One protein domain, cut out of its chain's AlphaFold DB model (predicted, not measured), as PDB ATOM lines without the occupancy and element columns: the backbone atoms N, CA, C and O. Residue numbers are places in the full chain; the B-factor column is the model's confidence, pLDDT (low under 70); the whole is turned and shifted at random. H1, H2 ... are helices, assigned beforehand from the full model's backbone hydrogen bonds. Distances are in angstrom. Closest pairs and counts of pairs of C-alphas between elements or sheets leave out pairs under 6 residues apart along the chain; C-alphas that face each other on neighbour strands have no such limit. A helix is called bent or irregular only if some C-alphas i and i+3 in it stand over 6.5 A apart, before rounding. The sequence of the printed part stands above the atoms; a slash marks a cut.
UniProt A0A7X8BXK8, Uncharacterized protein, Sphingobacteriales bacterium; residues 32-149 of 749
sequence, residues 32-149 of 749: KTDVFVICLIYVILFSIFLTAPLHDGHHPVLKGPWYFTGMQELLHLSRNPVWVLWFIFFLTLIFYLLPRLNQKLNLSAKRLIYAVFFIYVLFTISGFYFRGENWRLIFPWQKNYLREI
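AT A GLANCE: This is residues 32 to 149 of the 749 residues of an uncharacterized protein of Sphingobacteriales bacterium (UniProt A0A7X8BXK8). What shape do these atoms make? H2, H3 and H4 make a loose triangle: the long H4 is one side, H2 crosses it towards its later end, and H3 folds back onto the beginning of H4 as a helical hairpin. Residues 33 to 46 of H1 stick out alone, away from this triangle, and the small H5 sits beyond the later end of H4. What is the make-up, and how large is it? The printed part has 118 residues with five named helices in the order H1, H2, H3, H4, H5 and no named strand, an all-helix domain. It is loose, with a radius of gyration of the C-alphas of 17.6 A, and spans 54 by 38 by 26 A.

IN THESE COORDINATES: Where does the first helix begin? H1 holds residues 33 to 49, 24.8 A long, with C-alpha 33 at (18.886, 44.543, 7.866). Which helices follow? H2 holds residues 66 to 77, 17.9 A long, and is irregular, but only just: C-alphas 67 and 70 are 6.9 A apart. H3, residues 82 to 100, is 27.9 A long and irregular, with C-alphas 96 and 99 7.3 A apart. Where do the longest and the last helix lie? H4 runs from residue 103 to 129, 39.0 A, beginning at C-alpha 103 (42.096, 50.316, 15.625). H5 holds residues 145 to 148 and ends at C-alpha 148 (22.853, 10.279, 32.185).

HOW THE PARTS SIT: Does H1 meet another helix? H1 is apart from H2, H3, H4 and H5. How do H2 and H3 stand to H4? H2 touches H4 at residues 120 to 128 of H4 alone, about perpendicular at 88 degrees, the closest C-alphas being those of Gly 70 and Thr 124, 3.9 A apart. H3, with residues 91 to 99 alone, touches residues 106 to 113 of H4, the closest C-alphas being those of Leu 98 and Asn 106 at 5.9 A; this hairpin runs opposite ways at a steep tilt of 36 degrees, only just steep. H2 and H3 are close but not clearly touching, with the C-alphas of Leu 75 and Val 84 closest at 6.8 A. What do the backbones show? Every O i to N i+4 pair is within hydrogen-bond range in H4, against 12 of 13 in H1, 6 of 8 in H2 and 13 of 15 in H3; H5 is too short for such a pair.

THE WHOLE: How far does it reach? The two C-alphas farthest apart, those of Asn 102 and Lys 143, are 54.3 A apart, and the printed part has no cut. Which links are long? H1 to H2, with 16 residues between them, and H4 to H5, with 15, are long links. Where is confidence low? The mean pLDDT of the printed part is 76.1, and residues 46 to 66, 133 to 134 and 143 to 149 are under 70.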
ATOM      1  N   LYS A  32      23.145  45.992   9.649       73.62
ATOM      2  CA  LYS A  32      22.415  46.035   8.380       73.62
ATOM      3  C   LYS A  32      21.270  44.999   8.405       73.62
ATOM      4  O   LYS A  32      21.413  43.915   8.978       73.62
ATOM      5  N   THR A  33      20.123  45.347   7.827       72.88
ATOM      6  CA  THR A  33      18.886  44.543   7.866       72.88
ATOM      7  C   THR A  33      19.063  43.142   7.280       72.88
ATOM      8  O   THR A  33      18.468  42.190   7.775       72.88
ATOM      9  N   ASP A  34      19.922  43.000   6.274       74.50
ATOM     10  CA  ASP A  34      20.339  41.719   5.698       74.50
ATOM     11  C   ASP A  34      21.013  40.807   6.738       74.50
ATOM     12  O   ASP A  34      20.624  39.650   6.883       74.50
ATOM     13  N   VAL A  35      21.953  41.329   7.529       75.06
ATOM     14  CA  VAL A  35      22.633  40.582   8.599       75.06
ATOM     15  C   VAL A  35      21.641  40.145   9.672       75.06
ATOM     16  O   VAL A  35      21.696  39.004  10.124       75.06
ATOM     17  N   PHE A  36      20.703  41.017  10.051       70.62
ATOM     18  CA  PHE A  36      19.660  40.672  11.018       70.62
ATOM     19  C   PHE A  36      18.788  39.510  10.525       70.62
ATOM     20  O   PHE A  36      18.596  38.540  11.257       70.62
ATOM     21  N   VAL A  37      18.304  39.572   9.280       76.62
ATOM     22  CA  VAL A  37      17.466  38.516   8.686       76.62
ATOM     23  C   VAL A  37      18.237  37.202   8.574       76.62
ATOM     24  O   VAL A  37      17.713  36.152   8.940       76.62
ATOM     25  N   ILE A  38      19.497  37.250   8.137       79.38
ATOM     26  CA  ILE A  38      20.363  36.071   8.042       79.38
ATOM     27  C   ILE A  38      20.569  35.443   9.426       79.38
ATOM     28  O   ILE A  38      20.353  34.243   9.599       79.38
ATOM     29  N   CYS A  39      20.930  36.242  10.434       73.50
ATOM     30  CA  CYS A  39      21.087  35.763  11.806       73.50
ATOM     31  C   CYS A  39      19.786  35.176  12.358       73.50
ATOM     32  O   CYS A  39      19.825  34.119  12.982       73.50
ATOM     33  N   LEU A  40      18.638  35.809  12.103       75.56
ATOM     34  CA  LEU A  40      17.336  35.314  12.540       75.56
ATOM     35  C   LEU A  40      17.011  33.953  11.910       75.56
ATOM     36  O   LEU A  40      16.599  33.043  12.623       75.56
ATOM     37  N   ILE A  41      17.248  33.784  10.605       82.31
ATOM     38  CA  ILE A  41      17.058  32.503   9.908       82.31
ATOM     39  C   ILE A  41      17.948  31.423  10.525       82.31
ATOM     40  O   ILE A  41      17.456  30.340  10.843       82.31
ATOM     41  N   TYR A  42      19.233  31.712  10.749       80.44
ATOM     42  CA  TYR A  42      20.140  30.756  11.383       80.44
ATOM     43  C   TYR A  42      19.708  30.410  12.809       80.44
ATOM     44  O   TYR A  42      19.704  29.235  13.158       80.44
ATOM     45  N   VAL A  43      19.291  31.391  13.615       72.50
ATOM     46  CA  VAL A  43      18.800  31.154  14.980       72.50
ATOM     47  C   VAL A  43      17.526  30.314  14.967       72.50
ATOM     48  O   VAL A  43      17.429  29.386  15.764       72.50
ATOM     49  N   ILE A  44      16.576  30.577  14.068       72.56
ATOM     50  CA  ILE A  44      15.343  29.785  13.938       72.56
ATOM     51  C   ILE A  44      15.672  28.351  13.519       72.56
ATOM     52  O   ILE A  44      15.225  27.415  14.178       72.56
ATOM     53  N   LEU A  45      16.497  28.169  12.483       76.38
ATOM     54  CA  LEU A  45      16.936  26.846  12.037       76.38
ATOM     55  C   LEU A  45      17.625  26.082  13.169       76.38
ATOM     56  O   LEU A  45      17.289  24.930  13.407       76.38
ATOM     57  N   PHE A  46      18.527  26.723  13.914       68.38
ATOM     58  CA  PHE A  46      19.227  26.089  15.033       68.38
ATOM     59  C   PHE A  46      18.291  25.794  16.218       68.38
ATOM     60  O   PHE A  46      18.397  24.741  16.842       68.38
ATOM     61  N   SER A  47      17.325  26.678  16.492       62.03
ATOM     62  CA  SER A  47      16.331  26.514  17.565       62.03
ATOM     63  C   SER A  47      15.352  25.369  17.292       62.03
ATOM     64  O   SER A  47      14.865  24.756  18.234       62.03
ATOM     65  N   ILE A  48      15.103  25.024  16.023       61.88
ATOM     66  CA  ILE A  48      14.314  23.834  15.654       61.88
ATOM     67  C   ILE A  48      15.008  22.543  16.121       61.88
ATOM     68  O   ILE A  48      14.334  21.591  16.511       61.88
ATOM     69  N   PHE A  49      16.345  22.509  16.123       57.91
ATOM     70  CA  PHE A  49      17.130  21.346  16.557       57.91
ATOM     71  C   PHE A  49      17.508  21.370  18.044       57.91
ATOM     72  O   PHE A  49      17.952  20.350  18.572       57.91
ATOM     73  N   LEU A  50      17.326  22.506  18.724       56.16
ATOM     74  CA  LEU A  50      17.642  22.701  20.138       56.16
ATOM     75  C   LEU A  50      16.376  23.030  20.925       56.16
ATOM     76  O   LEU A  50      16.041  24.193  21.149       56.16
ATOM     77  N   THR A  51      15.682  21.992  21.388       54.09
ATOM     78  CA  THR A  51      14.572  22.198  22.324       54.09
ATOM     79  C   THR A  51      15.112  22.613  23.693       54.09
ATOM     80  O   THR A  51      16.082  22.042  24.195       54.09
ATOM     81  N   ALA A  52      14.510  23.641  24.298       48.47
ATOM     82  CA  ALA A  52      14.789  23.976  25.688       48.47
ATOM     83  C   ALA A  52      14.129  22.907  26.579       48.47
ATOM     84  O   ALA A  52      12.909  22.739  26.481       48.47
ATOM     85  N   PRO A  53      14.880  22.191  27.438       48.75
ATOM     86  CA  PRO A  53      14.269  21.300  28.410       48.75
ATOM     87  C   PRO A  53      13.318  22.090  29.303       48.75
ATOM     88  O   PRO A  53      13.749  22.930  30.093       48.75
ATOM     89  N   LEU A  54      12.029  21.773  29.235       48.03
ATOM     90  CA  LEU A  54      11.209  21.855  30.432       48.03
ATOM     91  C   LEU A  54      11.603  20.637  31.267       48.03
ATOM     92  O   LEU A  54      11.394  19.501  30.843       48.03
ATOM     93  N   HIS A  55      12.274  20.878  32.392       48.62
ATOM     94  CA  HIS A  55      12.683  19.819  33.306       48.62
ATOM     95  C   HIS A  55      11.427  19.099  33.815       48.62
ATOM     96  O   HIS A  55      10.513  19.734  34.334       48.62
ATOM     97  N   ASP A  56      11.364  17.780  33.644       50.47
ATOM     98  CA  ASP A  56      10.199  16.960  34.009       50.47
ATOM     99  C   ASP A  56      10.100  16.690  35.523       50.47
ATOM    100  O   ASP A  56       9.108  16.143  36.000       50.47
ATOM    101  N   GLY A  57      11.122  17.088  36.290       51.59
ATOM    102  CA  GLY A  57      11.211  16.855  37.733       51.59
ATOM    103  C   GLY A  57      11.633  15.431  38.106       51.59
ATOM    104  O   GLY A  57      11.619  15.104  39.289       51.59
ATOM    105  N   HIS A  58      11.995  14.600  37.123       47.78
ATOM    106  CA  HIS A  58      12.370  13.194  37.292       47.78
ATOM    107  C   HIS A  58      13.758  12.880  36.718       47.78
ATOM    108  O   HIS A  58      14.426  11.963  37.195       47.78
ATOM    109  N   HIS A  59      14.231  13.644  35.731       51.59
ATOM    110  CA  HIS A  59      15.593  13.519  35.232       51.59
ATOM    111  C   HIS A  59      16.596  14.013  36.298       51.59
ATOM    112  O   HIS A  59      16.450  15.121  36.809       51.59
ATOM    113  N   PRO A  60      17.646  13.242  36.641       50.75
ATOM    114  CA  PRO A  60      18.600  13.604  37.702       50.75
ATOM    115  C   PRO A  60      19.505  14.786  37.323       50.75
ATOM    116  O   PRO A  60      20.193  15.358  38.167       50.75
ATOM    117  N   VAL A  61      19.556  15.129  36.032       57.59
ATOM    118  CA  VAL A  61      20.443  16.168  35.510       57.59
ATOM    119  C   VAL A  61      19.647  17.421  35.184       57.59
ATOM    120  O   VAL A  61      19.003  17.512  34.139       57.59
ATOM    121  N   LEU A  62      19.748  18.402  36.077       61.12
ATOM    122  CA  LEU A  62      19.109  19.706  35.950       61.12
ATOM    123  C   LEU A  62      19.995  20.628  35.091       61.12
ATOM    124  O   LEU A  62      20.840  21.368  35.600       61.12
ATOM    125  N   LYS A  63      19.855  20.536  33.761       67.25
ATOM    126  CA  LYS A  63      20.549  21.435  32.818       67.25
ATOM    127  C   LYS A  63      19.674  22.636  32.478       67.25
ATOM    128  O   LYS A  63      18.475  22.501  32.245       67.25
ATOM    129  N   GLY A  64      20.314  23.800  32.442       61.81
ATOM    130  CA  GLY A  64      19.748  25.039  31.938       61.81
ATOM    131  C   GLY A  64      19.380  24.947  30.452       61.81
ATOM    132  O   GLY A  64      19.731  23.978  29.770       61.81
ATOM    133  N   PRO A  65      18.732  25.985  29.900       65.81
ATOM    134  CA  PRO A  65      18.658  26.169  28.455       65.81
ATOM    135  C   PRO A  65      20.056  26.134  27.826       65.81
ATOM    136  O   PRO A  65      21.047  26.460  28.481       65.81
ATOM    137  N   TRP A  66      20.145  25.802  26.536       67.81
ATOM    138  CA  TRP A  66      21.430  25.567  25.865       67.81
ATOM    139  C   TRP A  66      22.434  26.720  25.983       67.81
ATOM    140  O   TRP A  66      23.634  26.486  26.089       67.81
ATOM    141  N   TYR A  67      21.947  27.958  26.029       70.38
ATOM    142  CA  TYR A  67      22.770  29.153  26.172       70.38
ATOM    143  C   TYR A  67      23.290  29.376  27.599       70.38
ATOM    144  O   TYR A  67      24.141  30.240  27.783       70.38
ATOM    145  N   PHE A  68      22.808  28.637  28.603       75.50
ATOM    146  CA  PHE A  68      23.193  28.762  30.015       75.50
ATOM    147  C   PHE A  68      24.087  27.608  30.500       75.50
ATOM    148  O   PHE A  68      24.806  27.754  31.486       75.50
ATOM    149  N   THR A  69      24.099  26.475  29.794       78.31
ATOM    150  CA  THR A  69      24.868  25.283  30.183       78.31
ATOM    151  C   THR A  69      26.372  25.554  30.303       78.31
ATOM    152  O   THR A  69      27.004  25.086  31.249       78.31
ATOM    153  N   GLY A  70      26.955  26.353  29.400       84.94
ATOM    154  CA  GLY A  70      28.367  26.747  29.494       84.94
ATOM    155  C   GLY A  70      28.684  27.550  30.763       84.94
ATOM    156  O   GLY A  70      29.746  27.377  31.358       84.94
ATOM    157  N   MET A  71      27.744  28.377  31.231       81.94
ATOM    158  CA  MET A  71      27.869  29.111  32.493       81.94
ATOM    159  C   MET A  71      27.795  28.172  33.700       81.94
ATOM    160  O   MET A  71      28.562  28.328  34.647       81.94
ATOM    161  N   GLN A  72      26.903  27.177  33.666       80.50
ATOM    162  CA  GLN A  72      26.817  26.169  34.727       80.50
ATOM    163  C   GLN A  72      28.126  25.372  34.855       80.50
ATOM    164  O   GLN A  72      28.581  25.129  35.970       80.50
ATOM    165  N   GLU A  73      28.777  25.040  33.735       86.12
ATOM    166  CA  GLU A  73      30.105  24.410  33.729       86.12
ATOM    167  C   GLU A  73      31.181  25.323  34.341       86.12
ATOM    168  O   GLU A  73      31.955  24.882  35.188       86.12
ATOM    169  N   LEU A  74      31.201  26.613  33.982       84.88
ATOM    170  CA  LEU A  74      32.124  27.596  34.568       84.88
ATOM    171  C   LEU A  74      31.944  27.742  36.086       84.88
ATOM    172  O   LEU A  74      32.928  27.818  36.822       84.88
ATOM    173  N   LEU A  75      30.697  27.765  36.561       82.75
ATOM    174  CA  LEU A  75      30.382  27.828  37.988       82.75
ATOM    175  C   LEU A  75      30.802  26.552  38.719       82.75
ATOM    176  O   LEU A  75      31.327  26.647  39.823       82.75
ATOM    177  N   HIS A  76      30.629  25.381  38.102       81.50
ATOM    178  CA  HIS A  76      31.082  24.109  38.664       81.50
ATOM    179  C   HIS A  76      32.613  24.022  38.767       81.50
ATOM    180  O   HIS A  76      33.143  23.544  39.769       81.50
ATOM    181  N   LEU A  77      33.334  24.502  37.749       83.00
ATOM    182  CA  LEU A  77      34.801  24.534  37.743       83.00
ATOM    183  C   LEU A  77      35.374  25.591  38.701       83.00
ATOM    184  O   LEU A  77      36.538  25.498  39.103       83.00
ATOM    185  N   SER A  78      34.582  26.598  39.077       81.12
ATOM    186  CA  SER A  78      35.025  27.666  39.966       81.12
ATOM    187  C   SER A  78      34.855  27.297  41.439       81.12
ATOM    188  O   SER A  78      33.758  27.040  41.923       81.12
ATOM    189  N   ARG A  79      35.946  27.390  42.209       82.88
ATOM    190  CA  ARG A  79      35.891  27.294  43.679       82.88
ATOM    191  C   ARG A  79      35.218  28.502  44.336       82.88
ATOM    192  O   ARG A  79      34.822  28.413  45.493       82.88
ATOM    193  N   ASN A  80      35.137  29.634  43.635       83.69
ATOM    194  CA  ASN A  80      34.517  30.851  44.146       83.69
ATOM    195  C   ASN A  80      33.694  31.528  43.029       83.69
ATOM    196  O   ASN A  80      34.267  32.121  42.106       83.69
ATOM    197  N   PRO A  81      32.353  31.452  43.082       77.38
ATOM    198  CA  PRO A  81      31.476  31.886  41.992       77.38
ATOM    199  C   PRO A  81      31.559  33.392  41.695       77.38
ATOM    200  O   PRO A  81      31.228  33.814  40.589       77.38
ATOM    201  N   VAL A  82      32.077  34.205  42.624       80.69
ATOM    202  CA  VAL A  82      32.264  35.656  42.438       80.69
ATOM    203  C   VAL A  82      33.203  35.972  41.265       80.69
ATOM    204  O   VAL A  82      33.000  36.962  40.565       80.69
ATOM    205  N   TRP A  83      34.184  35.113  40.975       83.69
ATOM    206  CA  TRP A  83      35.080  35.303  39.824       83.69
ATOM    207  C   TRP A  83      34.360  35.221  38.481       83.69
ATOM    208  O   TRP A  83      34.731  35.924  37.543       83.69
ATOM    209  N   VAL A  84      33.310  34.404  38.394       81.56
ATOM    210  CA  VAL A  84      32.495  34.291  37.181       81.56
ATOM    211  C   VAL A  84      31.723  35.593  36.950       81.56
ATOM    212  O   VAL A  84      31.653  36.068  35.820       81.56
ATOM    213  N   LEU A  85      31.233  36.237  38.015       78.06
ATOM    214  CA  LEU A  85      30.573  37.546  37.929       78.06
ATOM    215  C   LEU A  85      31.536  38.654  37.488       78.06
ATOM    216  O   LEU A  85      31.198  39.432  36.597       78.06
ATOM    217  N   TRP A  86      32.750  38.699  38.048       83.88
ATOM    218  CA  TRP A  86      33.784  39.637  37.597       83.88
ATOM    219  C   TRP A  86      34.157  39.418  36.134       83.88
ATOM    220  O   TRP A  86      34.282  40.383  35.385       83.88
ATOM    221  N   PHE A  87      34.290  38.164  35.704       84.81
ATOM    222  CA  PHE A  87      34.568  37.833  34.310       84.81
ATOM    223  C   PHE A  87      33.485  38.366  33.363       84.81
ATOM    224  O   PHE A  87      33.813  39.014  32.369       84.81
ATOM    225  N   ILE A  88      32.205  38.162  33.696       81.31
ATOM    226  CA  ILE A  88      31.080  38.715  32.929       81.31
ATOM    227  C   ILE A  88      31.165  40.243  32.900       81.31
ATOM    228  O   ILE A  88      31.095  40.827  31.824       81.31
ATOM    229  N   PHE A  89      31.388  40.884  34.052       83.00
ATOM    230  CA  PHE A  89      31.515  42.339  34.148       83.00
ATOM    231  C   PHE A  89      32.627  42.892  33.245       83.00
ATOM    232  O   PHE A  89      32.390  43.826  32.478       83.00
ATOM    233  N   PHE A  90      33.826  42.298  33.273       84.56
ATOM    234  CA  PHE A  90      34.935  42.713  32.410       84.56
ATOM    235  C   PHE A  90      34.634  42.479  30.929       84.56
ATOM    236  O   PHE A  90      34.951  43.335  30.104       84.56
ATOM    237  N   LEU A  91      33.991  41.361  30.578       83.62
ATOM    238  CA  LEU A  91      33.571  41.094  29.205       83.62
ATOM    239  C   LEU A  91      32.586  42.170  28.719       83.62
ATOM    240  O   LEU A  91      32.775  42.733  27.640       83.62
ATOM    241  N   THR A  92      31.586  42.525  29.532       78.38
ATOM    242  CA  THR A  92      30.623  43.593  29.228       78.38
ATOM    243  C   THR A  92      31.302  44.960  29.119       78.38
ATOM    244  O   THR A  92      30.989  45.727  28.209       78.38
ATOM    245  N   LEU A  93      32.272  45.255  29.988       81.19
ATOM    246  CA  LEU A  93      33.052  46.492  29.934       81.19
ATOM    247  C   LEU A  93      33.857  46.596  28.629       81.19
ATOM    248  O   LEU A  93      33.868  47.652  27.998       81.19
ATOM    249  N   ILE A  94      34.480  45.501  28.180       83.50
ATOM    250  CA  ILE A  94      35.186  45.446  26.890       83.50
ATOM    251  C   ILE A  94      34.211  45.713  25.738       83.50
ATOM    252  O   ILE A  94      34.519  46.514  24.854       83.50
ATOM    253  N   PHE A  95      33.024  45.096  25.762       78.81
ATOM    254  CA  PHE A  95      31.982  45.340  24.761       78.81
ATOM    255  C   PHE A  95      31.532  46.803  24.722       78.81
ATOM    256  O   PHE A  95      31.398  47.374  23.644       78.81
ATOM    257  N   TYR A  96      31.336  47.424  25.886       78.69
ATOM    258  CA  TYR A  96      30.954  48.831  25.992       78.69
ATOM    259  C   TYR A  96      32.049  49.779  25.475       78.69
ATOM    260  O   TYR A  96      31.755  50.793  24.842       78.69
ATOM    261  N   LEU A  97      33.321  49.449  25.715       82.38
ATOM    262  CA  LEU A  97      34.456  50.277  25.309       82.38
ATOM    263  C   LEU A  97      34.851  50.102  23.837       82.38
ATOM    264  O   LEU A  97      35.503  50.998  23.306       82.38
ATOM    265  N   LEU A  98      34.442  49.019  23.159       82.44
ATOM    266  CA  LEU A  98      34.785  48.716  21.755       82.44
ATOM    267  C   LEU A  98      34.738  49.928  20.801       82.44
ATOM    268  O   LEU A  98      35.714  50.112  20.066       82.44
ATOM    269  N   PRO A  99      33.683  50.771  20.794       79.19
ATOM    270  CA  PRO A  99      33.588  51.921  19.885       79.19
ATOM    271  C   PRO A  99      34.612  53.025  20.175       79.19
ATOM    272  O   PRO A  99      34.892  53.846  19.311       79.19
ATOM    273  N   ARG A 100      35.161  53.054  21.395       83.88
ATOM    274  CA  ARG A 100      36.106  54.069  21.885       83.88
ATOM    275  C   ARG A 100      37.566  53.610  21.803       83.88
ATOM    276  O   ARG A 100      38.466  54.377  22.135       83.88
ATOM    277  N   LEU A 101      37.817  52.366  21.389       85.56
ATOM    278  CA  LEU A 101      39.164  51.809  21.273       85.56
ATOM    279  C   LEU A 101      39.809  52.172  19.931       85.56
ATOM    280  O   LEU A 101      39.162  52.142  18.885       85.56
ATOM    281  N   ASN A 102      41.120  52.427  19.950       89.00
ATOM    282  CA  ASN A 102      41.900  52.595  18.723       89.00
ATOM    283  C   ASN A 102      41.903  51.309  17.873       89.00
ATOM    284  O   ASN A 102      41.627  50.216  18.367       89.00
ATOM    285  N   GLN A 103      42.247  51.416  16.588       86.62
ATOM    286  CA  GLN A 103      42.096  50.316  15.625       86.62
ATOM    287  C   GLN A 103      42.812  49.016  16.047       86.62
ATOM    288  O   GLN A 103      42.263  47.925  15.891       86.62
ATOM    289  N   LYS A 104      44.013  49.120  16.637       88.94
ATOM    290  CA  LYS A 104      44.799  47.965  17.103       88.94
ATOM    291  C   LYS A 104      44.163  47.296  18.328       88.94
ATOM    292  O   LYS A 104      44.023  46.075  18.348       88.94
ATOM    293  N   LEU A 105      43.742  48.081  19.323       86.62
ATOM    294  CA  LEU A 105      43.058  47.582  20.523       86.62
ATOM    295  C   LEU A 105      41.667  47.034  20.196       86.62
ATOM    296  O   LEU A 105      41.284  46.009  20.749       86.62
ATOM    297  N   ASN A 106      40.944  47.654  19.264       88.06
ATOM    298  CA  ASN A 106      39.646  47.180  18.789       88.06
ATOM    299  C   ASN A 106      39.770  45.785  18.153       88.06
ATOM    300  O   ASN A 106      38.992  44.886  18.473       88.06
ATOM    301  N   LEU A 107      40.789  45.573  17.310       89.06
ATOM    302  CA  LEU A 107      41.048  44.271  16.693       89.06
ATOM    303  C   LEU A 107      41.409  43.201  17.737       89.06
ATOM    304  O   LEU A 107      40.882  42.089  17.688       89.06
ATOM    305  N   SER A 108      42.272  43.534  18.701       87.62
ATOM    306  CA  SER A 108      42.646  42.624  19.792       87.62
ATOM    307  C   SER A 108      41.463  42.290  20.704       87.62
ATOM    308  O   SER A 108      41.266  41.123  21.033       87.62
ATOM    309  N   ALA A 109      40.638  43.279  21.056       86.69
ATOM    310  CA  ALA A 109      39.428  43.084  21.852       86.69
ATOM    311  C   ALA A 109      38.432  42.158  21.139       86.69
ATOM    312  O   ALA A 109      37.914  41.227  21.750       86.69
ATOM    313  N   LYS A 110      38.229  42.336  19.825       86.25
ATOM    314  CA  LYS A 110      37.405  41.428  19.012       86.25
ATOM    315  C   LYS A 110      37.947  39.999  19.017       86.25
ATOM    316  O   LYS A 110      37.181  39.066  19.233       86.25
ATOM    317  N   ARG A 111      39.260  39.810  18.825       90.19
ATOM    318  CA  ARG A 111      39.894  38.477  18.887       90.19
ATOM    319  C   ARG A 111      39.704  37.812  20.251       90.19
ATOM    320  O   ARG A 111      39.392  36.627  20.296       90.19
ATOM    321  N   LEU A 112      39.845  38.572  21.339       88.75
ATOM    322  CA  LEU A 112      39.604  38.084  22.696       88.75
ATOM    323  C   LEU A 112      38.144  37.652  22.889       88.75
ATOM    324  O   LEU A 112      37.900  36.558  23.388       88.75
ATOM    325  N   ILE A 113      37.183  38.465  22.445       86.12
ATOM    326  CA  ILE A 113      35.751  38.134  22.502       86.12
ATOM    327  C   ILE A 113      35.458  36.843  21.727       86.12
ATOM    328  O   ILE A 113      34.777  35.964  22.251       86.12
ATOM    329  N   TYR A 114      36.003  36.686  20.515       87.38
ATOM    330  CA  TYR A 114      35.840  35.450  19.743       87.38
ATOM    331  C   TYR A 114      36.452  34.240  20.454       87.38
ATOM    332  O   TYR A 114      35.819  33.189  20.512       87.38
ATOM    333  N   ALA A 115      37.646  34.378  21.034       90.81
ATOM    334  CA  ALA A 115      38.269  33.301  21.799       90.81
ATOM    335  C   ALA A 115      37.401  32.883  23.000       90.81
ATOM    336  O   ALA A 115      37.139  31.695  23.183       90.81
ATOM    337  N   VAL A 116      36.888  33.854  23.765       88.31
ATOM    338  CA  VAL A 116      35.962  33.614  24.884       88.31
ATOM    339  C   VAL A 116      34.687  32.919  24.410       88.31
ATOM    340  O   VAL A 116      34.241  31.963  25.043       88.31
ATOM    341  N   PHE A 117      34.122  33.346  23.280       86.75
ATOM    342  CA  PHE A 117      32.944  32.719  22.689       86.75
ATOM    343  C   PHE A 117      33.188  31.242  22.348       86.75
ATOM    344  O   PHE A 117      32.402  30.386  22.750       86.75
ATOM    345  N   PHE A 118      34.295  30.910  21.676       89.81
ATOM    346  CA  PHE A 118      34.611  29.515  21.343       89.81
ATOM    347  C   PHE A 118      34.866  28.653  22.586       89.81
ATOM    348  O   PHE A 118      34.417  27.509  22.633       89.81
ATOM    349  N   ILE A 119      35.512  29.200  23.620       89.56
ATOM    350  CA  ILE A 119      35.674  28.517  24.914       89.56
ATOM    351  C   ILE A 119      34.306  28.247  25.555       89.56
ATOM    352  O   ILE A 119      34.051  27.143  26.032       89.56
ATOM    353  N   TYR A 120      33.397  29.222  25.524       88.00
ATOM    354  CA  TYR A 120      32.044  29.053  26.049       88.00
ATOM    355  C   TYR A 120      31.250  27.980  25.293       88.00
ATOM    356  O   TYR A 120      30.548  27.175  25.908       88.00
ATOM    357  N   VAL A 121      31.394  27.916  23.966       86.19
ATOM    358  CA  VAL A 121      30.809  26.850  23.140       86.19
ATOM    359  C   VAL A 121      31.381  25.486  23.535       86.19
ATOM    360  O   VAL A 121      30.610  24.545  23.712       86.19
ATOM    361  N   LEU A 122      32.694  25.372  23.755       89.69
ATOM    362  CA  LEU A 122      33.315  24.130  24.233       89.69
ATOM    363  C   LEU A 122      32.784  23.707  25.607       89.69
ATOM    364  O   LEU A 122      32.459  22.535  25.788       89.69
ATOM    365  N   PHE A 123      32.627  24.638  26.552       89.69
ATOM    366  CA  PHE A 123      32.008  24.338  27.848       89.69
ATOM    367  C   PHE A 123      30.539  23.953  27.721       89.69
ATOM    368  O   PHE A 123      30.082  23.054  28.418       89.69
ATOM    369  N   THR A 124      29.804  24.569  26.799       84.69
ATOM    370  CA  THR A 124      28.412  24.206  26.516       84.69
ATOM    371  C   THR A 124      28.322  22.783  25.957       84.69
ATOM    372  O   THR A 124      27.531  21.980  26.449       84.69
ATOM    373  N   ILE A 125      29.175  22.427  24.989       84.62
ATOM    374  CA  ILE A 125      29.273  21.067  24.435       84.62
ATOM    375  C   ILE A 125      29.691  20.075  25.529       84.62
ATOM    376  O   ILE A 125      29.077  19.019  25.662       84.62
ATOM    377  N   SER A 126      30.687  20.419  26.350       86.38
ATOM    378  CA  SER A 126      31.113  19.602  27.491       86.38
ATOM    379  C   SER A 126      29.956  19.347  28.458       86.38
ATOM    380  O   SER A 126      29.631  18.199  28.770       86.38
ATOM    381  N   GLY A 127      29.261  20.417  28.839       82.62
ATOM    382  CA  GLY A 127      28.109  20.380  29.721       82.62
ATOM    383  C   GLY A 127      26.964  19.533  29.176       82.62
ATOM    384  O   GLY A 127      26.334  18.830  29.953       82.62
ATOM    385  N   PHE A 128      26.701  19.512  27.864       77.31
ATOM    386  CA  PHE A 128      25.678  18.631  27.288       77.31
ATOM    387  C   PHE A 128      26.138  17.184  27.159       77.31
ATOM    388  O   PHE A 128      25.438  16.307  27.654       77.31
ATOM    389  N   TYR A 129      27.295  16.936  26.551       82.44
ATOM    390  CA  TYR A 129      27.678  15.608  26.063       82.44
ATOM    391  C   TYR A 129      28.650  14.843  26.967       82.44
ATOM    392  O   TYR A 129      28.925  13.678  26.706       82.44
ATOM    393  N   PHE A 130      29.185  15.466  28.016       85.56
ATOM    394  CA  PHE A 130      30.183  14.828  28.882       85.56
ATOM    395  C   PHE A 130      29.896  14.985  30.379       85.56
ATOM    396  O   PHE A 130      30.610  14.410  31.200       85.56
ATOM    397  N   ARG A 131      28.849  15.732  30.755       82.94
ATOM    398  CA  ARG A 131      28.421  15.918  32.151       82.94
ATOM    399  C   ARG A 131      27.106  15.196  32.434       82.94
ATOM    400  O   ARG A 131      26.084  15.497  31.810       82.94
ATOM    401  N   GLY A 132      27.162  14.263  33.382       72.50
ATOM    402  CA  GLY A 132      26.030  13.500  33.904       72.50
ATOM    403  C   GLY A 132      25.532  14.039  35.247       72.50
ATOM    404  O   GLY A 132      25.667  15.224  35.558       72.50
ATOM    405  N   GLU A 133      24.965  13.154  36.062       69.06
ATOM    406  CA  GLU A 133      24.473  13.469  37.409       69.06
ATOM    407  C   GLU A 133      25.568  14.078  38.306       69.06
ATOM    408  O   GLU A 133      26.728  13.660  38.262       69.06
ATOM    409  N   ASN A 134      25.213  15.075  39.128       66.50
ATOM    410  CA  ASN A 134      26.152  15.814  39.988       66.50
ATOM    411  C   ASN A 134      27.368  16.392  39.234       66.50
ATOM    412  O   ASN A 134      28.448  16.533  39.806       66.50
ATOM    413  N   TRP A 135      27.207  16.706  37.943       74.38
ATOM    414  CA  TRP A 135      28.282  17.198  37.075       74.38
ATOM    415  C   TRP A 135      29.456  16.209  36.888       74.38
ATOM    416  O   TRP A 135      30.559  16.585  36.468       74.38
ATOM    417  N   ARG A 136      29.227  14.910  37.142       79.06
ATOM    418  CA  ARG A 136      30.238  13.867  36.930       79.06
ATOM    419  C   ARG A 136      30.584  13.715  35.458       79.06
ATOM    420  O   ARG A 136      29.734  13.881  34.586       79.06
ATOM    421  N   LEU A 137      31.842  13.383  35.193       84.12
ATOM    422  CA  LEU A 137      32.330  13.202  33.835       84.12
ATOM    423  C   LEU A 137      31.936  11.805  33.327       84.12
ATOM    424  O   LEU A 137      32.274  10.799  33.948       84.12
ATOM    425  N   ILE A 138      31.201  11.761  32.219       80.12
ATOM    426  CA  ILE A 138      30.669  10.549  31.583       80.12
ATOM    427  C   ILE A 138      31.038  10.556  30.101       80.12
ATOM    428  O   ILE A 138      31.070  11.602  29.457       80.12
ATOM    429  N   PHE A 139      31.331   9.380  29.555       84.31
ATOM    430  CA  PHE A 139      31.773   9.231  28.173       84.31
ATOM    431  C   PHE A 139      30.840   8.348  27.331       84.31
ATOM    432  O   PHE A 139      30.266   7.405  27.883       84.31
ATOM    433  N   PRO A 140      30.746   8.578  25.998       79.75
ATOM    434  CA  PRO A 140      29.824   7.884  25.081       79.75
ATOM    435  C   PRO A 140      29.810   6.356  25.144       79.75
ATOM    436  O   PRO A 140      28.801   5.723  24.851       79.75
ATOM    437  N   TRP A 141      30.931   5.753  25.527       76.38
ATOM    438  CA  TRP A 141      31.118   4.304  25.598       76.38
ATOM    439  C   TRP A 141      30.704   3.677  26.939       76.38
ATOM    440  O   TRP A 141      30.825   2.462  27.114       76.38
ATOM    441  N   GLN A 142      30.238   4.465  27.911       71.00
ATOM    442  CA  GLN A 142      29.709   3.945  29.174       71.00
ATOM    443  C   GLN A 142      28.264   3.456  28.985       71.00
ATOM    444  O   GLN A 142      27.456   4.110  28.333       71.00
ATOM    445  N   LYS A 143      27.911   2.306  29.581       59.34
ATOM    446  CA  LYS A 143      26.600   1.648  29.386       59.34
ATOM    447  C   LYS A 143      25.383   2.536  29.683       59.34
ATOM    448  O   LYS A 143      24.348   2.356  29.051       59.34
ATOM    449  N   ASN A 144      25.522   3.501  30.591       61.31
ATOM    450  CA  ASN A 144      24.439   4.392  31.021       61.31
ATOM    451  C   ASN A 144      24.520   5.794  30.398       61.31
ATOM    452  O   ASN A 144      23.747   6.668  30.772       61.31
ATOM    453  N   TYR A 145      25.414   6.014  29.427       69.56
ATOM    454  CA  TYR A 145      25.655   7.326  28.821       69.56
ATOM    455  C   TYR A 145      24.373   8.000  28.318       69.56
ATOM    456  O   TYR A 145      24.080   9.128  28.702       69.56
ATOM    457  N   LEU A 146      23.555   7.285  27.539       63.94
ATOM    458  CA  LEU A 146      22.297   7.817  26.993       63.94
ATOM    459  C   LEU A 146      21.245   8.152  28.058       63.94
ATOM    460  O   LEU A 146      20.281   8.848  27.764       63.94
ATOM    461  N   ARG A 147      21.412   7.632  29.275       60.69
ATOM    462  CA  ARG A 147      20.504   7.846  30.403       60.69
ATOM    463  C   ARG A 147      20.958   8.984  31.311       60.69
ATOM    464  O   ARG A 147      20.144   9.614  31.969       60.69
ATOM    465  N   GLU A 148      22.260   9.223  31.367       63.69
ATOM    466  CA  GLU A 148      22.853  10.279  32.185       63.69
ATOM    467  C   GLU A 148      23.020  11.591  31.429       63.69
ATOM    468  O   GLU A 148      23.206  12.641  32.039       63.69
ATOM    469  N   ILE A 149      22.951  11.549  30.102       64.06
ATOM    470  CA  ILE A 149      23.087  12.729  29.265       64.06
ATOM    471  C   ILE A 149      21.748  13.156  28.714       64.06
ATOM    472  O   ILE A 149      21.048  12.415  28.030       64.06
TER     473      ILE A 149